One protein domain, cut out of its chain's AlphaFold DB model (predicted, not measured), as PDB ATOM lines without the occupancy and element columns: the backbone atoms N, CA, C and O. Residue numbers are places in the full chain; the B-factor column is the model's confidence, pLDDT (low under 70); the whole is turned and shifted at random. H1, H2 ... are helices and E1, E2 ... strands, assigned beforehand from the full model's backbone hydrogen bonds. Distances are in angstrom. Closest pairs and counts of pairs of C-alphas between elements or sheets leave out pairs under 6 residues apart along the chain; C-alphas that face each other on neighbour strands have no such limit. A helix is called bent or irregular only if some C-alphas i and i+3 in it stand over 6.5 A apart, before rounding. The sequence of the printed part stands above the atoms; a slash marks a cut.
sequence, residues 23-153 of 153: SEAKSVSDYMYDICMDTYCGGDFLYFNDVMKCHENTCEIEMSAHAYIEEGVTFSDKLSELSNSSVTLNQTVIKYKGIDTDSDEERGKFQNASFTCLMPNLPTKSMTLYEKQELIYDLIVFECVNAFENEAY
ATOM      1  N   SER A  23     -38.482  86.135  40.699       91.19
ATOM      2  CA  SER A  23     -38.952  87.393  40.101       91.19
ATOM      3  C   SER A  23     -37.843  88.431  39.948       91.19
ATOM      4  O   SER A  23     -37.808  89.131  38.940       91.19
ATOM      5  N   GLU A  24     -36.937  88.532  40.925       92.81
ATOM      6  CA  GLU A  24     -35.782  89.430  40.819       92.81
ATOM      7  C   GLU A  24     -34.816  88.936  39.735       92.81
ATOM      8  O   GLU A  24     -34.355  89.738  38.933       92.81
ATOM      9  N   ALA A  25     -34.574  87.623  39.650       92.00
ATOM     10  CA  ALA A  25     -33.728  87.022  38.622       92.00
ATOM     11  C   ALA A  25     -34.267  87.292  37.211       92.00
ATOM     12  O   ALA A  25     -33.513  87.716  36.336       92.00
ATOM     13  N   LYS A  26     -35.586  87.159  37.007       91.31
ATOM     14  CA  LYS A  26     -36.217  87.568  35.746       91.31
ATOM     15  C   LYS A  26     -36.008  89.061  35.469       91.31
ATOM     16  O   LYS A  26     -35.627  89.418  34.363       91.31
ATOM     17  N   SER A  27     -36.224  89.924  36.465       89.75
ATOM     18  CA  SER A  27     -36.042  91.372  36.303       89.75
ATOM     19  C   SER A  27     -34.599  91.762  35.969       89.75
ATOM     20  O   SER A  27     -34.395  92.767  35.296       89.75
ATOM     21  N   VAL A  28     -33.605  91.011  36.449       87.38
ATOM     22  CA  VAL A  28     -32.192  91.206  36.098       87.38
ATOM     23  C   VAL A  28     -31.926  90.758  34.658       87.38
ATOM     24  O   VAL A  28     -31.301  91.499  33.910       87.38
ATOM     25  N   SER A  29     -32.445  89.600  34.236       86.38
ATOM     26  CA  SER A  29     -32.345  89.158  32.836       86.38
ATOM     27  C   SER A  29     -33.019  90.127  31.860       86.38
ATOM     28  O   SER A  29     -32.460  90.392  30.801       86.38
ATOM     29  N   ASP A  30     -34.181  90.677  32.223       85.50
ATOM     30  CA  ASP A  30     -34.874  91.692  31.421       85.50
ATOM     31  C   ASP A  30     -34.042  92.991  31.351       85.50
ATOM     32  O   ASP A  30     -33.838  93.533  30.272       85.50
ATOM     33  N   TYR A  31     -33.483  93.445  32.483       82.50
ATOM     34  CA  TYR A  31     -32.593  94.616  32.535       82.50
ATOM     35  C   TYR A  31     -31.370  94.462  31.626       82.50
ATOM     36  O   TYR A  31     -31.008  95.389  30.905       82.50
ATOM     37  N   MET A  32     -30.750  93.280  31.627       77.31
ATOM     38  CA  MET A  32     -29.631  92.988  30.737       77.31
ATOM     39  C   MET A  32     -30.038  93.040  29.267       77.31
ATOM     40  O   MET A  32     -29.300  93.604  28.466       77.31
ATOM     41  N   TYR A  33     -31.199  92.480  28.916       74.25
ATOM     42  CA  TYR A  33     -31.719  92.524  27.550       74.25
ATOM     43  C   TYR A  33     -31.959  93.969  27.086       74.25
ATOM     44  O   TYR A  33     -31.539  94.348  25.991       74.25
ATOM     45  N   ASP A  34     -32.554  94.791  27.952       72.88
ATOM     46  CA  ASP A  34     -32.839  96.201  27.671       72.88
ATOM     47  C   ASP A  34     -31.551  97.030  27.517       72.88
ATOM     48  O   ASP A  34     -31.455  97.861  26.615       72.88
ATOM     49  N   ILE A  35     -30.522  96.782  28.338       63.91
ATOM     50  CA  ILE A  35     -29.223  97.470  28.211       63.91
ATOM     51  C   ILE A  35     -28.419  96.969  27.014       63.91
ATOM     52  O   ILE A  35     -27.694  97.754  26.392       63.91
ATOM     53  N   CYS A  36     -28.548  95.689  26.660       61.78
ATOM     54  CA  CYS A  36     -27.901  95.140  25.472       61.78
ATOM     55  C   CYS A  36     -28.363  95.878  24.208       61.78
ATOM     56  O   CYS A  36     -27.516  96.165  23.367       61.78
ATOM     57  N   MET A  37     -29.630  96.311  24.117       46.91
ATOM     58  CA  MET A  37     -30.099  97.134  22.992       46.91
ATOM     59  C   MET A  37     -29.386  98.492  22.846       46.91
ATOM     60  O   MET A  37     -29.283  98.969  21.719       46.91
ATOM     61  N   ASP A  38     -28.864  99.086  23.927       38.00
ATOM     62  CA  ASP A  38     -28.345 100.465  23.897       38.00
ATOM     63  C   ASP A  38     -26.833 100.601  24.165       38.00
ATOM     64  O   ASP A  38     -26.248 101.618  23.785       38.00
ATOM     65  N   THR A  39     -26.164  99.619  24.792       39.81
ATOM     66  CA  THR A  39     -24.759  99.811  25.234       39.81
ATOM     67  C   THR A  39     -23.808  98.634  24.998       39.81
ATOM     68  O   THR A  39     -22.605  98.870  24.912       39.81
ATOM     69  N   TYR A  40     -24.305  97.395  24.865       49.62
ATOM     70  CA  TYR A  40     -23.454  96.192  24.757       49.62
ATOM     71  C   TYR A  40     -23.633  95.381  23.451       49.62
ATOM     72  O   TYR A  40     -22.842  94.491  23.165       49.62
ATOM     73  N   CYS A  41     -24.591  95.724  22.581       56.34
ATOM     74  CA  CYS A  41     -24.669  95.183  21.209       56.34
ATOM     75  C   CYS A  41     -23.854  95.997  20.180       56.34
ATOM     76  O   CYS A  41     -24.156  95.982  18.988       56.34
ATOM     77  N   GLY A  42     -22.843  96.740  20.634       55.44
ATOM     78  CA  GLY A  42     -21.857  97.394  19.776       55.44
ATOM     79  C   GLY A  42     -20.566  96.583  19.763       55.44
ATOM     80  O   GLY A  42     -19.712  96.787  20.618       55.44
ATOM     81  N   GLY A  43     -20.438  95.669  18.808       63.97
ATOM     82  CA  GLY A  43     -19.291  94.776  18.643       63.97
ATOM     83  C   GLY A  43     -19.509  93.845  17.451       63.97
ATOM     84  O   GLY A  43     -20.516  93.970  16.755       63.97
ATOM     85  N   ASP A  44     -18.591  92.907  17.223       74.62
ATOM     86  CA  ASP A  44     -18.704  91.957  16.105       74.62
ATOM     87  C   ASP A  44     -19.728  90.831  16.379       74.62
ATOM     88  O   ASP A  44     -20.067  90.063  15.478       74.62
ATOM     89  N   PHE A  45     -20.248  90.735  17.613       82.31
ATOM     90  CA  PHE A  45     -21.177  89.688  18.044       82.31
ATOM     91  C   PHE A  45     -22.483  90.245  18.623       82.31
ATOM     92  O   PHE A  45     -22.500  91.266  19.312       82.31
ATOM     93  N   LEU A  46     -23.581  89.515  18.411       82.56
ATOM     94  CA  LEU A  46     -24.854  89.748  19.097       82.56
ATOM     95  C   LEU A  46     -25.019  88.772  20.263       82.56
ATOM     96  O   LEU A  46     -24.957  87.561  20.063       82.56
ATOM     97  N   TYR A  47     -25.268  89.295  21.462       84.69
ATOM     98  CA  TYR A  47     -25.432  88.487  22.667       84.69
ATOM     99  C   TYR A  47     -26.898  88.248  23.014       84.69
ATOM    100  O   TYR A  47     -27.725  89.158  22.966       84.69
ATOM    101  N   PHE A  48     -27.197  87.025  23.438       85.44
ATOM    102  CA  PHE A  48     -28.490  86.623  23.976       85.44
ATOM    103  C   PHE A  48     -28.281  85.874  25.285       85.44
ATOM    104  O   PHE A  48     -27.279  85.177  25.456       85.44
ATOM    105  N   ASN A  49     -29.235  85.986  26.204       87.31
ATOM    106  CA  ASN A  49     -29.194  85.287  27.480       87.31
ATOM    107  C   ASN A  49     -30.532  84.627  27.806       87.31
ATOM    108  O   ASN A  49     -31.600  85.155  27.495       87.31
ATOM    109  N   ASP A  50     -30.459  83.511  28.518       86.62
ATOM    110  CA  ASP A  50     -31.615  82.900  29.158       86.62
ATOM    111  C   ASP A  50     -31.953  83.595  30.485       86.62
ATOM    112  O   ASP A  50     -31.258  84.499  30.968       86.62
ATOM    113  N   VAL A  51     -33.050  83.148  31.099       87.38
ATOM    114  CA  VAL A  51     -33.427  83.566  32.449       87.38
ATOM    115  C   VAL A  51     -32.366  83.104  33.447       87.38
ATOM    116  O   VAL A  51     -32.058  81.912  33.546       87.38
ATOM    117  N   MET A  52     -31.860  84.059  34.222       92.19
ATOM    118  CA  MET A  52     -30.924  83.824  35.309       92.19
ATOM    119  C   MET A  52     -31.534  82.908  36.370       92.19
ATOM    120  O   MET A  52     -32.705  83.034  36.737       92.19
ATOM    121  N   LYS A  53     -30.715  82.007  36.907       93.75
ATOM    122  CA  LYS A  53     -31.089  81.126  38.013       93.75
ATOM    123  C   LYS A  53     -30.153  81.389  39.172       93.75
ATOM    124  O   LYS A  53     -28.941  81.381  38.993       93.75
ATOM    125  N   CYS A  54     -30.707  81.597  40.357       93.31
ATOM    126  CA  CYS A  54     -29.915  81.756  41.565       93.31
ATOM    127  C   CYS A  54     -30.300  80.693  42.576       93.31
ATOM    128  O   CYS A  54     -31.479  80.385  42.742       93.31
ATOM    129  N   HIS A  55     -29.289  80.144  43.233       93.31
ATOM    130  CA  HIS A  55     -29.447  79.270  44.374       93.31
ATOM    131  C   HIS A  55     -28.492  79.716  45.476       93.31
ATOM    132  O   HIS A  55     -27.282  79.814  45.255       93.31
ATOM    133  N   GLU A  56     -29.039  80.014  46.652       91.62
ATOM    134  CA  GLU A  56     -28.299  80.614  47.760       91.62
ATOM    135  C   GLU A  56     -27.514  81.849  47.278       91.62
ATOM    136  O   GLU A  56     -28.091  82.761  46.697       91.62
ATOM    137  N   ASN A  57     -26.200  81.901  47.470       92.75
ATOM    138  CA  ASN A  57     -25.347  83.012  47.047       92.75
ATOM    139  C   ASN A  57     -24.667  82.789  45.684       92.75
ATOM    140  O   ASN A  57     -23.614  83.368  45.423       92.75
ATOM    141  N   THR A  58     -25.218  81.924  44.839       94.75
ATOM    142  CA  THR A  58     -24.671  81.634  43.512       94.75
ATOM    143  C   THR A  58     -25.724  81.918  42.458       94.75
ATOM    144  O   THR A  58     -26.863  81.476  42.595       94.75
ATOM    145  N   CYS A  59     -25.344  82.627  41.400       95.50
ATOM    146  CA  CYS A  59     -26.195  82.822  40.231       95.50
ATOM    147  C   CYS A  59     -25.518  82.265  38.982       95.50
ATOM    148  O   CYS A  59     -24.303  82.361  38.826       95.50
ATOM    149  N   GLU A  60     -26.312  81.692  38.090       96.00
ATOM    150  CA  GLU A  60     -25.890  81.243  36.773       96.00
ATOM    151  C   GLU A  60     -26.764  81.864  35.687       96.00
ATOM    152  O   GLU A  60     -27.976  82.044  35.857       96.00
ATOM    153  N   ILE A  61     -26.136  82.175  34.559       93.12
ATOM    154  CA  ILE A  61     -26.821  82.610  33.349       93.12
ATOM    155  C   ILE A  61     -26.210  81.922  32.137       93.12
ATOM    156  O   ILE A  61     -24.990  81.820  31.991       93.12
ATOM    157  N   GLU A  62     -27.082  81.396  31.289       93.19
ATOM    158  CA  GLU A  62     -26.709  80.848  29.996       93.19
ATOM    159  C   GLU A  62     -26.765  81.956  28.953       93.19
ATOM    160  O   GLU A  62     -27.707  82.749  28.935       93.19
ATOM    161  N   MET A  63     -25.720  82.032  28.136       90.75
ATOM    162  CA  MET A  63     -25.521  83.071  27.140       90.75
ATOM    163  C   MET A  63     -25.099  82.457  25.808       90.75
ATOM    164  O   MET A  63     -24.446  81.411  25.759       90.75
ATOM    165  N   SER A  64     -25.456  83.141  24.730       89.75
ATOM    166  CA  SER A  64     -25.005  82.843  23.375       89.75
ATOM    167  C   SER A  64     -24.513  84.108  22.693       89.75
ATOM    168  O   SER A  64     -25.083  85.181  22.883       89.75
ATOM    169  N   ALA A  65     -23.450  83.973  21.908       89.25
ATOM    170  CA  ALA A  65     -22.930  85.008  21.028       89.25
ATOM    171  C   ALA A  65     -23.152  84.574  19.578       89.25
ATOM    172  O   ALA A  65     -22.854  83.435  19.217       89.25
ATOM    173  N   HIS A  66     -23.686  85.465  18.749       87.69
ATOM    174  CA  HIS A  66     -23.959  85.213  17.337       87.69
ATOM    175  C   HIS A  66     -23.002  86.021  16.459       87.69
ATOM    176  O   HIS A  66     -22.906  87.237  16.618       87.69
ATOM    177  N   ALA A  67     -22.356  85.347  15.507       87.31
ATOM    178  CA  ALA A  67     -21.468  85.940  14.507       87.31
ATOM    179  C   ALA A  67     -22.025  85.703  13.095       87.31
ATOM    180  O   ALA A  67     -22.272  84.553  12.713       87.31
ATOM    181  N   TYR A  68     -22.212  86.766  12.309       81.94
ATOM    182  CA  TYR A  68     -22.665  86.653  10.920       81.94
ATOM    183  C   TYR A  68     -21.488  86.352   9.990       81.94
ATOM    184  O   TYR A  68     -20.655  87.213   9.706       81.94
ATOM    185  N   ILE A  69     -21.460  85.130   9.449       79.62
ATOM    186  CA  ILE A  69     -20.376  84.665   8.567       79.62
ATOM    187  C   ILE A  69     -20.330  85.503   7.284       79.62
ATOM    188  O   ILE A  69     -19.265  85.746   6.720       79.62
ATOM    189  N   GLU A  70     -21.491  85.958   6.817       72.12
ATOM    190  CA  GLU A  70     -21.624  86.763   5.599       72.12
ATOM    191  C   GLU A  70     -21.006  88.162   5.732       72.12
ATOM    192  O   GLU A  70     -20.597  88.745   4.728       72.12
ATOM    193  N   GLU A  71     -20.851  88.659   6.961       72.25
ATOM    194  CA  GLU A  71     -20.150  89.911   7.268       72.25
ATOM    195  C   GLU A  71     -18.640  89.701   7.477       72.25
ATOM    196  O   GLU A  71     -17.902  90.644   7.759       72.25
ATOM    197  N   GLY A  72     -18.151  88.468   7.291       75.69
ATOM    198  CA  GLY A  72     -16.747  88.102   7.476       75.69
ATOM    199  C   GLY A  72     -16.349  87.895   8.937       75.69
ATOM    200  O   GLY A  72     -15.160  87.732   9.209       75.69
ATOM    201  N   VAL A  73     -17.317  87.878   9.858       75.94
ATOM    202  CA  VAL A  73     -17.088  87.617  11.280       75.94
ATOM    203  C   VAL A  73     -17.254  86.124  11.553       75.94
ATOM    204  O   VAL A  73     -18.302  85.533  11.290       75.94
ATOM    205  N   THR A  74     -16.217  85.509  12.111       81.69
ATOM    206  CA  THR A  74     -16.228  84.115  12.573       81.69
ATOM    207  C   THR A  74     -15.548  84.027  13.926       81.69
ATOM    208  O   THR A  74     -14.618  84.788  14.191       81.69
ATOM    209  N   PHE A  75     -15.958  83.071  14.755       84.56
ATOM    210  CA  PHE A  75     -15.244  82.782  15.996       84.56
ATOM    211  C   PHE A  75     -13.860  82.188  15.719       84.56
ATOM    212  O   PHE A  75     -13.670  81.470  14.734       84.56
ATOM    213  N   SER A  76     -12.906  82.465  16.604       82.75
ATOM    214  CA  SER A  76     -11.566  81.887  16.546       82.75
ATOM    215  C   SER A  76     -11.588  80.353  16.689       82.75
ATOM    216  O   SER A  76     -12.445  79.763  17.359       82.75
ATOM    217  N   ASP A  77     -10.577  79.686  16.121       82.19
ATOM    218  CA  ASP A  77     -10.367  78.244  16.328       82.19
ATOM    219  C   ASP A  77     -10.134  77.914  17.816       82.19
ATOM    220  O   ASP A  77     -10.543  76.856  18.298       82.19
ATOM    221  N   LYS A  78      -9.546  78.851  18.576       82.38
ATOM    222  CA  LYS A  78      -9.297  78.723  20.019       82.38
ATOM    223  C   LYS A  78     -10.600  78.538  20.797       82.38
ATOM    224  O   LYS A  78     -10.670  77.685  21.681       82.38
ATOM    225  N   LEU A  79     -11.654  79.269  20.436       84.19
ATOM    226  CA  LEU A  79     -12.961  79.116  21.069       84.19
ATOM    227  C   LEU A  79     -13.560  77.719  20.809       84.19
ATOM    228  O   LEU A  79     -14.201  77.148  21.692       84.19
ATOM    229  N   SER A  80     -13.289  77.127  19.639       84.81
ATOM    230  CA  SER A  80     -13.683  75.741  19.336       84.81
ATOM    231  C   SER A  80     -12.940  74.729  20.213       84.81
ATOM    232  O   SER A  80     -13.551  73.784  20.716       84.81
ATOM    233  N   GLU A  81     -11.640  74.936  20.447       87.88
ATOM    234  CA  GLU A  81     -10.823  74.094  21.337       87.88
ATOM    235  C   GLU A  81     -11.297  74.146  22.796       87.88
ATOM    236  O   GLU A  81     -11.146  73.173  23.538       87.88
ATOM    237  N   LEU A  82     -11.908  75.262  23.201       88.12
ATOM    238  CA  LEU A  82     -12.489  75.432  24.528       88.12
ATOM    239  C   LEU A  82     -13.863  74.767  24.687       88.12
ATOM    240  O   LEU A  82     -14.387  74.773  25.801       88.12
ATOM    241  N   SER A  83     -14.459  74.164  23.656       89.19
ATOM    242  CA  SER A  83     -15.745  73.467  23.799       89.19
ATOM    243  C   SER A  83     -15.698  72.412  24.916       89.19
ATOM    244  O   SER A  83     -14.797  71.575  24.983       89.19
ATOM    245  N   ASN A  84     -16.693  72.445  25.806       91.00
ATOM    246  CA  ASN A  84     -16.789  71.616  27.012       91.00
ATOM    247  C   ASN A  84     -15.685  71.860  28.056       91.00
ATOM    248  O   ASN A  84     -15.487  71.035  28.953       91.00
ATOM    249  N   SER A  85     -14.978  72.988  27.973       92.94
ATOM    250  CA  SER A  85     -14.003  73.418  28.975       92.94
ATOM    251  C   SER A  85     -14.602  74.432  29.956       92.94
ATOM    252  O   SER A  85     -15.761  74.853  29.856       92.94
ATOM    253  N   SER A  86     -13.818  74.815  30.962       93.75
ATOM    254  CA  SER A  86     -14.175  75.914  31.853       93.75
ATOM    255  C   SER A  86     -12.967  76.784  32.151       93.75
ATOM    256  O   SER A  86     -11.868  76.272  32.364       93.75
ATOM    257  N   VAL A  87     -13.194  78.090  32.210       91.69
ATOM    258  CA  VAL A  87     -12.200  79.089  32.603       91.69
ATOM    259  C   VAL A  87     -12.721  79.811  33.836       91.69
ATOM    260  O   VAL A  87     -13.904  80.128  33.920       91.69
ATOM    261  N   THR A  88     -11.842  80.056  34.802       92.38
ATOM    262  CA  THR A  88     -12.173  80.843  35.992       92.38
ATOM    263  C   THR A  88     -11.478  82.189  35.899       92.38
ATOM    264  O   THR A  88     -10.249  82.235  35.811       92.38
ATOM    265  N   LEU A  89     -12.249  83.271  35.973       88.50
ATOM    266  CA  LEU A  89     -11.729  84.623  36.120       88.50
ATOM    267  C   LEU A  89     -12.214  85.189  37.452       88.50
ATOM    268  O   LEU A  89     -13.408  85.185  37.735       88.50
ATOM    269  N   ASN A  90     -11.277  85.641  38.288       89.38
ATOM    270  CA  ASN A  90     -11.538  85.983  39.687       89.38
ATOM    271  C   ASN A  90     -12.238  84.825  40.421       89.38
ATOM    272  O   ASN A  90     -11.596  83.840  40.784       89.38
ATOM    273  N   GLN A  91     -13.547  84.946  40.627       89.88
ATOM    274  CA  GLN A  91     -14.397  83.921  41.230       89.88
ATOM    275  C   GLN A  91     -15.433  83.354  40.254       89.88
ATOM    276  O   GLN A  91     -16.013  82.311  40.542       89.88
ATOM    277  N   THR A  92     -15.643  84.000  39.111       93.88
ATOM    278  CA  THR A  92     -16.636  83.609  38.115       93.88
ATOM    279  C   THR A  92     -16.098  82.498  37.224       93.88
ATOM    280  O   THR A  92     -14.941  82.510  36.800       93.88
ATOM    281  N   VAL A  93     -16.939  81.499  36.964       95.69
ATOM    282  CA  VAL A  93     -16.611  80.342  36.127       95.69
ATOM    283  C   VAL A  93     -17.395  80.430  34.827       95.69
ATOM    284  O   VAL A  93     -18.624  80.426  34.834       95.69
ATOM    285  N   ILE A  94     -16.678  80.442  33.714       95.00
ATOM    286  CA  ILE A  94     -17.228  80.431  32.362       95.00
ATOM    287  C   ILE A  94     -17.123  79.006  31.848       95.00
ATOM    288  O   ILE A  94     -16.026  78.454  31.769       95.00
ATOM    289  N   LYS A  95     -18.255  78.397  31.511       95.88
ATOM    290  CA  LYS A  95     -18.315  77.053  30.932       95.88
ATOM    291  C   LYS A  95     -18.653  77.172  29.458       95.88
ATOM    292  O   LYS A  95     -19.786  77.503  29.120       95.88
ATOM    293  N   TYR A  96     -17.687  76.895  28.598       94.12
ATOM    294  CA  TYR A  96     -17.883  76.914  27.154       94.12
ATOM    295  C   TYR A  96     -18.604  75.634  26.732       94.12
ATOM    296  O   TYR A  96     -18.166  74.533  27.064       94.12
ATOM    297  N   LYS A  97     -19.717  75.759  26.008       91.81
ATOM    298  CA  LYS A  97     -20.487  74.601  25.529       91.81
ATOM    299  C   LYS A  97     -20.033  74.186  24.135       91.81
ATOM    300  O   LYS A  97     -19.759  73.014  23.899       91.81
ATOM    301  N   GLY A  98     -19.835  75.149  23.245       88.81
ATOM    302  CA  GLY A  98     -19.343  74.901  21.896       88.81
ATOM    303  C   GLY A  98     -19.794  75.971  20.920       88.81
ATOM    304  O   GLY A  98     -20.424  76.954  21.318       88.81
ATOM    305  N   ILE A  99     -19.442  75.747  19.658       90.38
ATOM    306  CA  ILE A  99     -19.846  76.571  18.526       90.38
ATOM    307  C   ILE A  99     -20.671  75.703  17.589       90.38
ATOM    308  O   ILE A  99     -20.195  74.672  17.113       90.38
ATOM    309  N   ASP A 100     -21.873  76.165  17.290       89.62
ATOM    310  CA  ASP A 100     -22.742  75.597  16.276       89.62
ATOM    311  C   ASP A 100     -22.797  76.544  15.076       89.62
ATOM    312  O   ASP A 100     -22.694  77.763  15.209       89.62
ATOM    313  N   THR A 101     -22.921  75.990  13.875       87.25
ATOM    314  CA  THR A 101     -23.155  76.777  12.659       87.25
ATOM    315  C   THR A 101     -24.554  76.480  12.168       87.25
ATOM    316  O   THR A 101     -24.897  75.314  11.968       87.25
ATOM    317  N   ASP A 102     -25.333  77.529  11.949       83.44
ATOM    318  CA  ASP A 102     -26.700  77.428  11.464       83.44
ATOM    319  C   ASP A 102     -26.914  78.380  10.278       83.44
ATOM    320  O   ASP A 102     -26.087  79.245   9.957       83.44
ATOM    321  N   SER A 103     -28.008  78.168   9.561       81.81
ATOM    322  CA  SER A 103     -28.413  78.974   8.422       81.81
ATOM    323  C   SER A 103     -29.906  79.234   8.486       81.81
ATOM    324  O   SER A 103     -30.698  78.292   8.518       81.81
ATOM    325  N   ASP A 104     -30.277  80.504   8.424       80.56
ATOM    326  CA  ASP A 104     -31.661  80.956   8.391       80.56
ATOM    327  C   ASP A 104     -31.920  81.671   7.054       80.56
ATOM    328  O   ASP A 104     -31.068  82.413   6.563       80.56
ATOM    329  N   GLU A 105     -33.074  81.416   6.428       72.06
ATOM    330  CA  GLU A 105     -33.394  81.971   5.102       72.06
ATOM    331  C   GLU A 105     -33.473  83.508   5.096       72.06
ATOM    332  O   GLU A 105     -33.197  84.123   4.064       72.06
ATOM    333  N   GLU A 106     -33.823  84.137   6.222       75.81
ATOM    334  CA  GLU A 106     -33.908  85.594   6.371       75.81
ATOM    335  C   GLU A 106     -32.598  86.212   6.878       75.81
ATOM    336  O   GLU A 106     -32.282  87.350   6.526       75.81
ATOM    337  N   ARG A 107     -31.842  85.488   7.713       68.19
ATOM    338  CA  ARG A 107     -30.658  86.013   8.424       68.19
ATOM    339  C   ARG A 107     -29.317  85.554   7.852       68.19
ATOM    340  O   ARG A 107     -28.280  85.998   8.340       68.19
ATOM    341  N   GLY A 108     -29.326  84.674   6.855       81.50
ATOM    342  CA  GLY A 108     -28.113  84.120   6.261       81.50
ATOM    343  C   GLY A 108     -27.426  83.089   7.161       81.50
ATOM    344  O   GLY A 108     -28.031  82.505   8.068       81.50
ATOM    345  N   LYS A 109     -26.146  82.820   6.888       85.94
ATOM    346  CA  LYS A 109     -25.327  81.902   7.701       85.94
ATOM    347  C   LYS A 109     -24.711  82.600   8.908       85.94
ATOM    348  O   LYS A 109     -24.035  83.621   8.765       85.94
ATOM    349  N   PHE A 110     -24.842  81.980  10.074       85.88
ATOM    350  CA  PHE A 110     -24.266  82.484  11.316       85.88
ATOM    351  C   PHE A 110     -23.655  81.355  12.151       85.88
ATOM    352  O   PHE A 110     -24.013  80.182  12.024       85.88
ATOM    353  N   GLN A 111     -22.708  81.721  13.008       89.88
ATOM    354  CA  GLN A 111     -22.212  80.856  14.073       89.88
ATOM    355  C   GLN A 111     -22.831  81.288  15.396       89.88
ATOM    356  O   GLN A 111     -23.006  82.482  15.642       89.88
ATOM    357  N   ASN A 112     -23.129  80.318  16.252       91.06
ATOM    358  CA  ASN A 112     -23.570  80.538  17.617       91.06
ATOM    359  C   ASN A 112     -22.574  79.883  18.572       91.06
ATOM    360  O   ASN A 112     -22.380  78.671  18.530       91.06
ATOM    361  N   ALA A 113     -21.955  80.683  19.431       91.94
ATOM    362  CA  ALA A 113     -21.125  80.195  20.518       91.94
ATOM    363  C   ALA A 113     -21.898  80.281  21.834       91.94
ATOM    364  O   ALA A 113     -22.285  81.366  22.264       91.94
ATOM    365  N   SER A 114     -22.091  79.142  22.497       93.00
ATOM    366  CA  SER A 114     -22.834  79.065  23.760       93.00
ATOM    367  C   SER A 114     -21.908  78.891  24.960       93.00
ATOM    368  O   SER A 114     -20.982  78.070  24.942       93.00
ATOM    369  N   PHE A 115     -22.188  79.613  26.041       93.62
ATOM    370  CA  PHE A 115     -21.456  79.516  27.300       93.62
ATOM    371  C   PHE A 115     -22.361  79.765  28.513       93.62
ATOM    372  O   PHE A 115     -23.428  80.365  28.426       93.62
ATOM    373  N   THR A 116     -21.944  79.276  29.677       95.56
ATOM    374  CA  THR A 116     -22.608  79.556  30.954       95.56
ATOM    375  C   THR A 116     -21.678  80.358  31.845       95.56
ATOM    376  O   THR A 116     -20.544  79.946  32.081       95.56
ATOM    377  N   CYS A 117     -22.182  81.465  32.373       95.12
ATOM    378  CA  CYS A 117     -21.521  82.309  33.353       95.12
ATOM    379  C   CYS A 117     -22.036  81.943  34.754       95.12
ATOM    380  O   CYS A 117     -23.216  82.126  35.048       95.12
ATOM    381  N   LEU A 118     -21.172  81.388  35.604       97.12
ATOM    382  CA  LEU A 118     -21.478  81.017  36.987       97.12
ATOM    383  C   LEU A 118     -20.768  81.981  37.940       97.12
ATOM    384  O   LEU A 118     -19.541  81.985  38.002       97.12
ATOM    385  N   MET A 119     -21.537  82.738  38.716       96.00
ATOM    386  CA  MET A 119     -21.069  83.748  39.667       96.00
ATOM    387  C   MET A 119     -21.282  83.246  41.104       96.00
ATOM    388  O   MET A 119     -22.366  83.431  41.670       96.00
ATOM    389  N   PRO A 120     -20.296  82.556  41.704       95.12
ATOM    390  CA  PRO A 120     -20.390  82.081  43.075       95.12
ATOM    391  C   PRO A 120     -20.068  83.190  44.081       95.12
ATOM    392  O   PRO A 120     -19.466  84.210  43.751       95.12
ATOM    393  N   ASN A 121     -20.382  82.925  45.351       92.00
ATOM    394  CA  ASN A 121     -19.983  83.755  46.491       92.00
ATOM    395  C   ASN A 121     -20.504  85.200  46.439       92.00
ATOM    396  O   ASN A 121     -19.843  86.125  46.921       92.00
ATOM    397  N   LEU A 122     -21.707  85.397  45.899       93.31
ATOM    398  CA  LEU A 122     -22.348  86.703  45.874       93.31
ATOM    399  C   LEU A 122     -22.566  87.233  47.303       93.31
ATOM    400  O   LEU A 122     -22.752  86.451  48.247       93.31
ATOM    401  N   PRO A 123     -22.535  88.563  47.498       90.38
ATOM    402  CA  PRO A 123     -22.655  89.152  48.820       90.38
ATOM    403  C   PRO A 123     -23.969  88.746  49.490       90.38
ATOM    404  O   PRO A 123     -25.050  88.949  48.950       90.38
ATOM    405  N   THR A 124     -23.882  88.237  50.716       77.38
ATOM    406  CA  THR A 124     -25.054  87.860  51.525       77.38
ATOM    407  C   THR A 124     -25.601  89.018  52.364       77.38
ATOM    408  O   THR A 124     -26.568  88.859  53.109       77.38
ATOM    409  N   LYS A 125     -24.979  90.202  52.272       80.88
ATOM    410  CA  LYS A 125     -25.456  91.417  52.942       80.88
ATOM    411  C   LYS A 125     -26.763  91.900  52.307       80.88
ATOM    412  O   LYS A 125     -26.992  91.701  51.119       80.88
ATOM    413  N   SER A 126     -27.585  92.598  53.090       84.94
ATOM    414  CA  SER A 126     -28.788  93.259  52.574       84.94
ATOM    415  C   SER A 126     -28.416  94.235  51.452       84.94
ATOM    416  O   SER A 126     -27.642  95.163  51.684       84.94
ATOM    417  N   MET A 127     -28.984  94.021  50.267       89.88
ATOM    418  CA  MET A 127     -28.847  94.861  49.073       89.88
ATOM    419  C   MET A 127     -30.240  95.120  48.495       89.88
ATOM    420  O   MET A 127     -31.107  94.241  48.528       89.88
ATOM    421  N   THR A 128     -30.456  96.318  47.970       92.06
ATOM    422  CA  THR A 128     -31.631  96.653  47.157       92.06
ATOM    423  C   THR A 128     -31.583  95.914  45.819       92.06
ATOM    424  O   THR A 128     -30.513  95.507  45.370       92.06
ATOM    425  N   LEU A 129     -32.731  95.755  45.149       89.81
ATOM    426  CA  LEU A 129     -32.773  95.130  43.820       89.81
ATOM    427  C   LEU A 129     -31.863  95.854  42.817       89.81
ATOM    428  O   LEU A 129     -31.134  95.195  42.088       89.81
ATOM    429  N   TYR A 130     -31.847  97.189  42.851       90.38
ATOM    430  CA  TYR A 130     -30.973  97.998  42.004       90.38
ATOM    431  C   TYR A 130     -29.488  97.670  42.229       90.38
ATOM    432  O   TYR A 130     -28.762  97.394  41.285       90.38
ATOM    433  N   GLU A 131     -29.034  97.602  43.484       92.44
ATOM    434  CA  GLU A 131     -27.640  97.241  43.784       92.44
ATOM    435  C   GLU A 131     -27.288  95.814  43.338       92.44
ATOM    436  O   GLU A 131     -26.150  95.555  42.951       92.44
ATOM    437  N   LYS A 132     -28.244  94.876  43.404       91.75
ATOM    438  CA  LYS A 132     -28.040  93.516  42.887       91.75
ATOM    439  C   LYS A 132     -27.960  93.506  41.358       91.75
ATOM    440  O   LYS A 132     -27.125  92.785  40.827       91.75
ATOM    441  N   GLN A 133     -28.799  94.290  40.674       90.44
ATOM    442  CA  GLN A 133     -28.777  94.438  39.214       90.44
ATOM    443  C   GLN A 133     -27.421  94.954  38.734       90.44
ATOM    444  O   GLN A 133     -26.806  94.304  37.896       90.44
ATOM    445  N   GLU A 134     -26.929  96.045  39.323       89.38
ATOM    446  CA  GLU A 134     -25.636  96.638  38.960       89.38
ATOM    447  C   GLU A 134     -24.472  95.669  39.205       89.38
ATOM    448  O   GLU A 134     -23.640  95.469  38.327       89.38
ATOM    449  N   LEU A 135     -24.446  94.996  40.364       91.94
ATOM    450  CA  LEU A 135     -23.408  94.005  40.664       91.94
ATOM    451  C   LEU A 135     -23.390  92.865  39.639       91.94
ATOM    452  O   LEU A 135     -22.327  92.461  39.178       91.94
ATOM    453  N   ILE A 136     -24.560  92.306  39.330       91.69
ATOM    454  CA  ILE A 136     -24.670  91.192  38.387       91.69
ATOM    455  C   ILE A 136     -24.299  91.636  36.973       91.69
ATOM    456  O   ILE A 136     -23.590  90.910  36.279       91.69
ATOM    457  N   TYR A 137     -24.745  92.821  36.561       88.19
ATOM    458  CA  TYR A 137     -24.388  93.403  35.273       88.19
ATOM    459  C   TYR A 137     -22.867  93.553  35.138       88.19
ATOM    460  O   TYR A 137     -22.294  93.047  34.173       88.19
ATOM    461  N   ASP A 138     -22.207  94.139  36.141       88.81
ATOM    462  CA  ASP A 138     -20.751  94.298  36.155       88.81
ATOM    463  C   ASP A 138     -20.028  92.947  36.076       88.81
ATOM    464  O   ASP A 138     -19.107  92.785  35.277       88.81
ATOM    465  N   LEU A 139     -20.450  91.955  36.867       91.88
ATOM    466  CA  LEU A 139     -19.843  90.620  36.835       91.88
ATOM    467  C   LEU A 139     -19.984  89.970  35.458       91.88
ATOM    468  O   LEU A 139     -19.024  89.401  34.941       91.88
ATOM    469  N   ILE A 140     -21.156  90.072  34.834       90.06
ATOM    470  CA  ILE A 140     -21.374  89.469  33.521       90.06
ATOM    471  C   ILE A 140     -20.535  90.177  32.462       90.06
ATOM    472  O   ILE A 140     -19.819  89.506  31.722       90.06
ATOM    473  N   VAL A 141     -20.567  91.506  32.409       86.81
ATOM    474  CA  VAL A 141     -19.821  92.276  31.407       86.81
ATOM    475  C   VAL A 141     -18.318  92.076  31.579       86.81
ATOM    476  O   VAL A 141     -17.627  91.650  30.651       86.81
ATOM    477  N   PHE A 142     -17.799  92.349  32.775       86.69
ATOM    478  CA  PHE A 142     -16.360  92.380  32.989       86.69
ATOM    479  C   PHE A 142     -15.742  91.001  33.135       86.69
ATOM    480  O   PHE A 142     -14.595  90.823  32.718       86.69
ATOM    481  N   GLU A 143     -16.458  90.045  33.731       89.81
ATOM    482  CA  GLU A 143     -15.886  88.733  34.024       89.81
ATOM    483  C   GLU A 143     -16.294  87.650  33.035       89.81
ATOM    484  O   GLU A 143     -15.491  86.753  32.797       89.81
ATOM    485  N   CYS A 144     -17.487  87.724  32.441       90.06
ATOM    486  CA  CYS A 144     -17.957  86.701  31.509       90.06
ATOM    487  C   CYS A 144     -17.802  87.114  30.054       90.06
ATOM    488  O   CYS A 144     -17.159  86.387  29.299       90.06
ATOM    489  N   VAL A 145     -18.345  88.263  29.651       88.69
ATOM    490  CA  VAL A 145     -18.352  88.606  28.230       88.69
ATOM    491  C   VAL A 145     -16.981  89.058  27.744       88.69
ATOM    492  O   VAL A 145     -16.503  88.515  26.758       88.69
ATOM    493  N   ASN A 146     -16.270  89.916  28.479       87.31
ATOM    494  CA  ASN A 146     -14.888  90.259  28.115       87.31
ATOM    495  C   ASN A 146     -13.976  89.025  28.043       87.31
ATOM    496  O   ASN A 146     -13.093  88.931  27.193       87.31
ATOM    497  N   ALA A 147     -14.157  88.073  28.961       87.62
ATOM    498  CA  ALA A 147     -13.389  86.838  28.951       87.62
ATOM    499  C   ALA A 147     -13.744  85.967  27.742       87.62
ATOM    500  O   ALA A 147     -12.837  85.435  27.118       87.62
ATOM    501  N   PHE A 148     -15.027  85.874  27.387       89.31
ATOM    502  CA  PHE A 148     -15.466  85.229  26.155       89.31
ATOM    503  C   PHE A 148     -14.863  85.911  24.918       89.31
ATOM    504  O   PHE A 148     -14.288  85.229  24.078       89.31
ATOM    505  N   GLU A 149     -14.918  87.241  24.819       87.62
ATOM    506  CA  GLU A 149     -14.408  87.995  23.664       87.62
ATOM    507  C   GLU A 149     -12.902  87.824  23.471       87.62
ATOM    508  O   GLU A 149     -12.449  87.621  22.349       87.62
ATOM    509  N   ASN A 150     -12.124  87.809  24.557       87.75
ATOM    510  CA  ASN A 150     -10.684  87.527  24.500       87.75
ATOM    511  C   ASN A 150     -10.355  86.139  23.925       87.75
ATOM    512  O   ASN A 150      -9.232  85.912  23.474       87.75
ATOM    513  N   GLU A 151     -11.295  85.201  24.009       88.00
ATOM    514  CA  GLU A 151     -11.174  83.857  23.447       88.00
ATOM    515  C   GLU A 151     -11.819  83.755  22.057       88.00
ATOM    516  O   GLU A 151     -11.413  82.915  21.258       88.00
ATOM    517  N   ALA A 152     -12.810  84.598  21.761       83.62
ATOM    518  CA  ALA A 152     -13.565  84.618  20.514       83.62
ATOM    519  C   ALA A 152     -12.808  85.260  19.338       83.62
ATOM    520  O   ALA A 152     -13.092  84.895  18.196       83.62
ATOM    521  N   TYR A 153     -11.856  86.159  19.619       81.62
ATOM    522  CA  TYR A 153     -10.891  86.726  18.661       81.62
ATOM    523  C   TYR A 153      -9.593  85.910  18.588       81.62
ATOM    524  O   TYR A 153      -9.030  85.811  17.474       81.62
TER     525      TYR A 153
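This is residues 23 to 153 of the 153 residues of an uncharacterized protein of Halobacteriovorax sp (UniProt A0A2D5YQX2). A long, twisted antiparallel sheet curls round one long helix, H3, while a second helix, H1, covers E1 on the same face. Short H2 packs on E5 and the last turn of H3. The 131 printed residues hold three named helices and six named strands, in the order H1 E1 E2 E3 H2 E4 E5 E6 H3, a mixed class; E4, E5 and E6 form a meander, each strand the antiparallel neighbour of the one before. The whole is compact, with a radius of gyration of the C-alphas of 15.1 A, yet elongated, spanning 48 by 29 by 20 A.

H1, residues 23 to 40, starts with C-alpha 23 at (-38.952, 87.393, 40.101), spans 23.5 A and has a kink of 30 degrees near residue 34; it is only just irregular, C-alphas 37 and 40 being 6.9 A apart. E1 is residues 46 to 49, E2 53 to 55, and E3 58 to 68, 33.0 A. H2 is residues 77 to 81 and E4 86 to 89. E5, residues 92 to 104, 33.4 A, bends by 59 degrees at residue 101. E6, residues 108 to 119, spans 34.1 A. H3, residues 129 to 152, 32.0 A, ends with C-alpha 152 at (-13.565, 84.618, 20.514).

In the branched sheet, E3 has E1 (N 48 and O 64, 2.9 A) and E2 (N 55 and O 58, 2.8 A) on one side and E6 (N 63 and O 115, 2.8 A) on the other. E5 pairs with E6 (N 97 and O 114, 2.8 A) and E4 (N 87 and O 94, 2.9 A). H1 runs along E1 at 2 degrees on the local plane. H1 touches H3 at a steep tilt of 53 degrees, the closest C-alphas being Val 28 and Gln 133, 5.6 A. O i to N i+4 pairs are within hydrogen-bond range throughout H2, in 12 of 14 in H1 and 17 of 20 in H3.

The farthest C-alphas, Glu 105 and Lys 125, are 49.4 A apart. The printed part has no cut and no long link. Confidence is under 70 at residues 35 to 43 and 107.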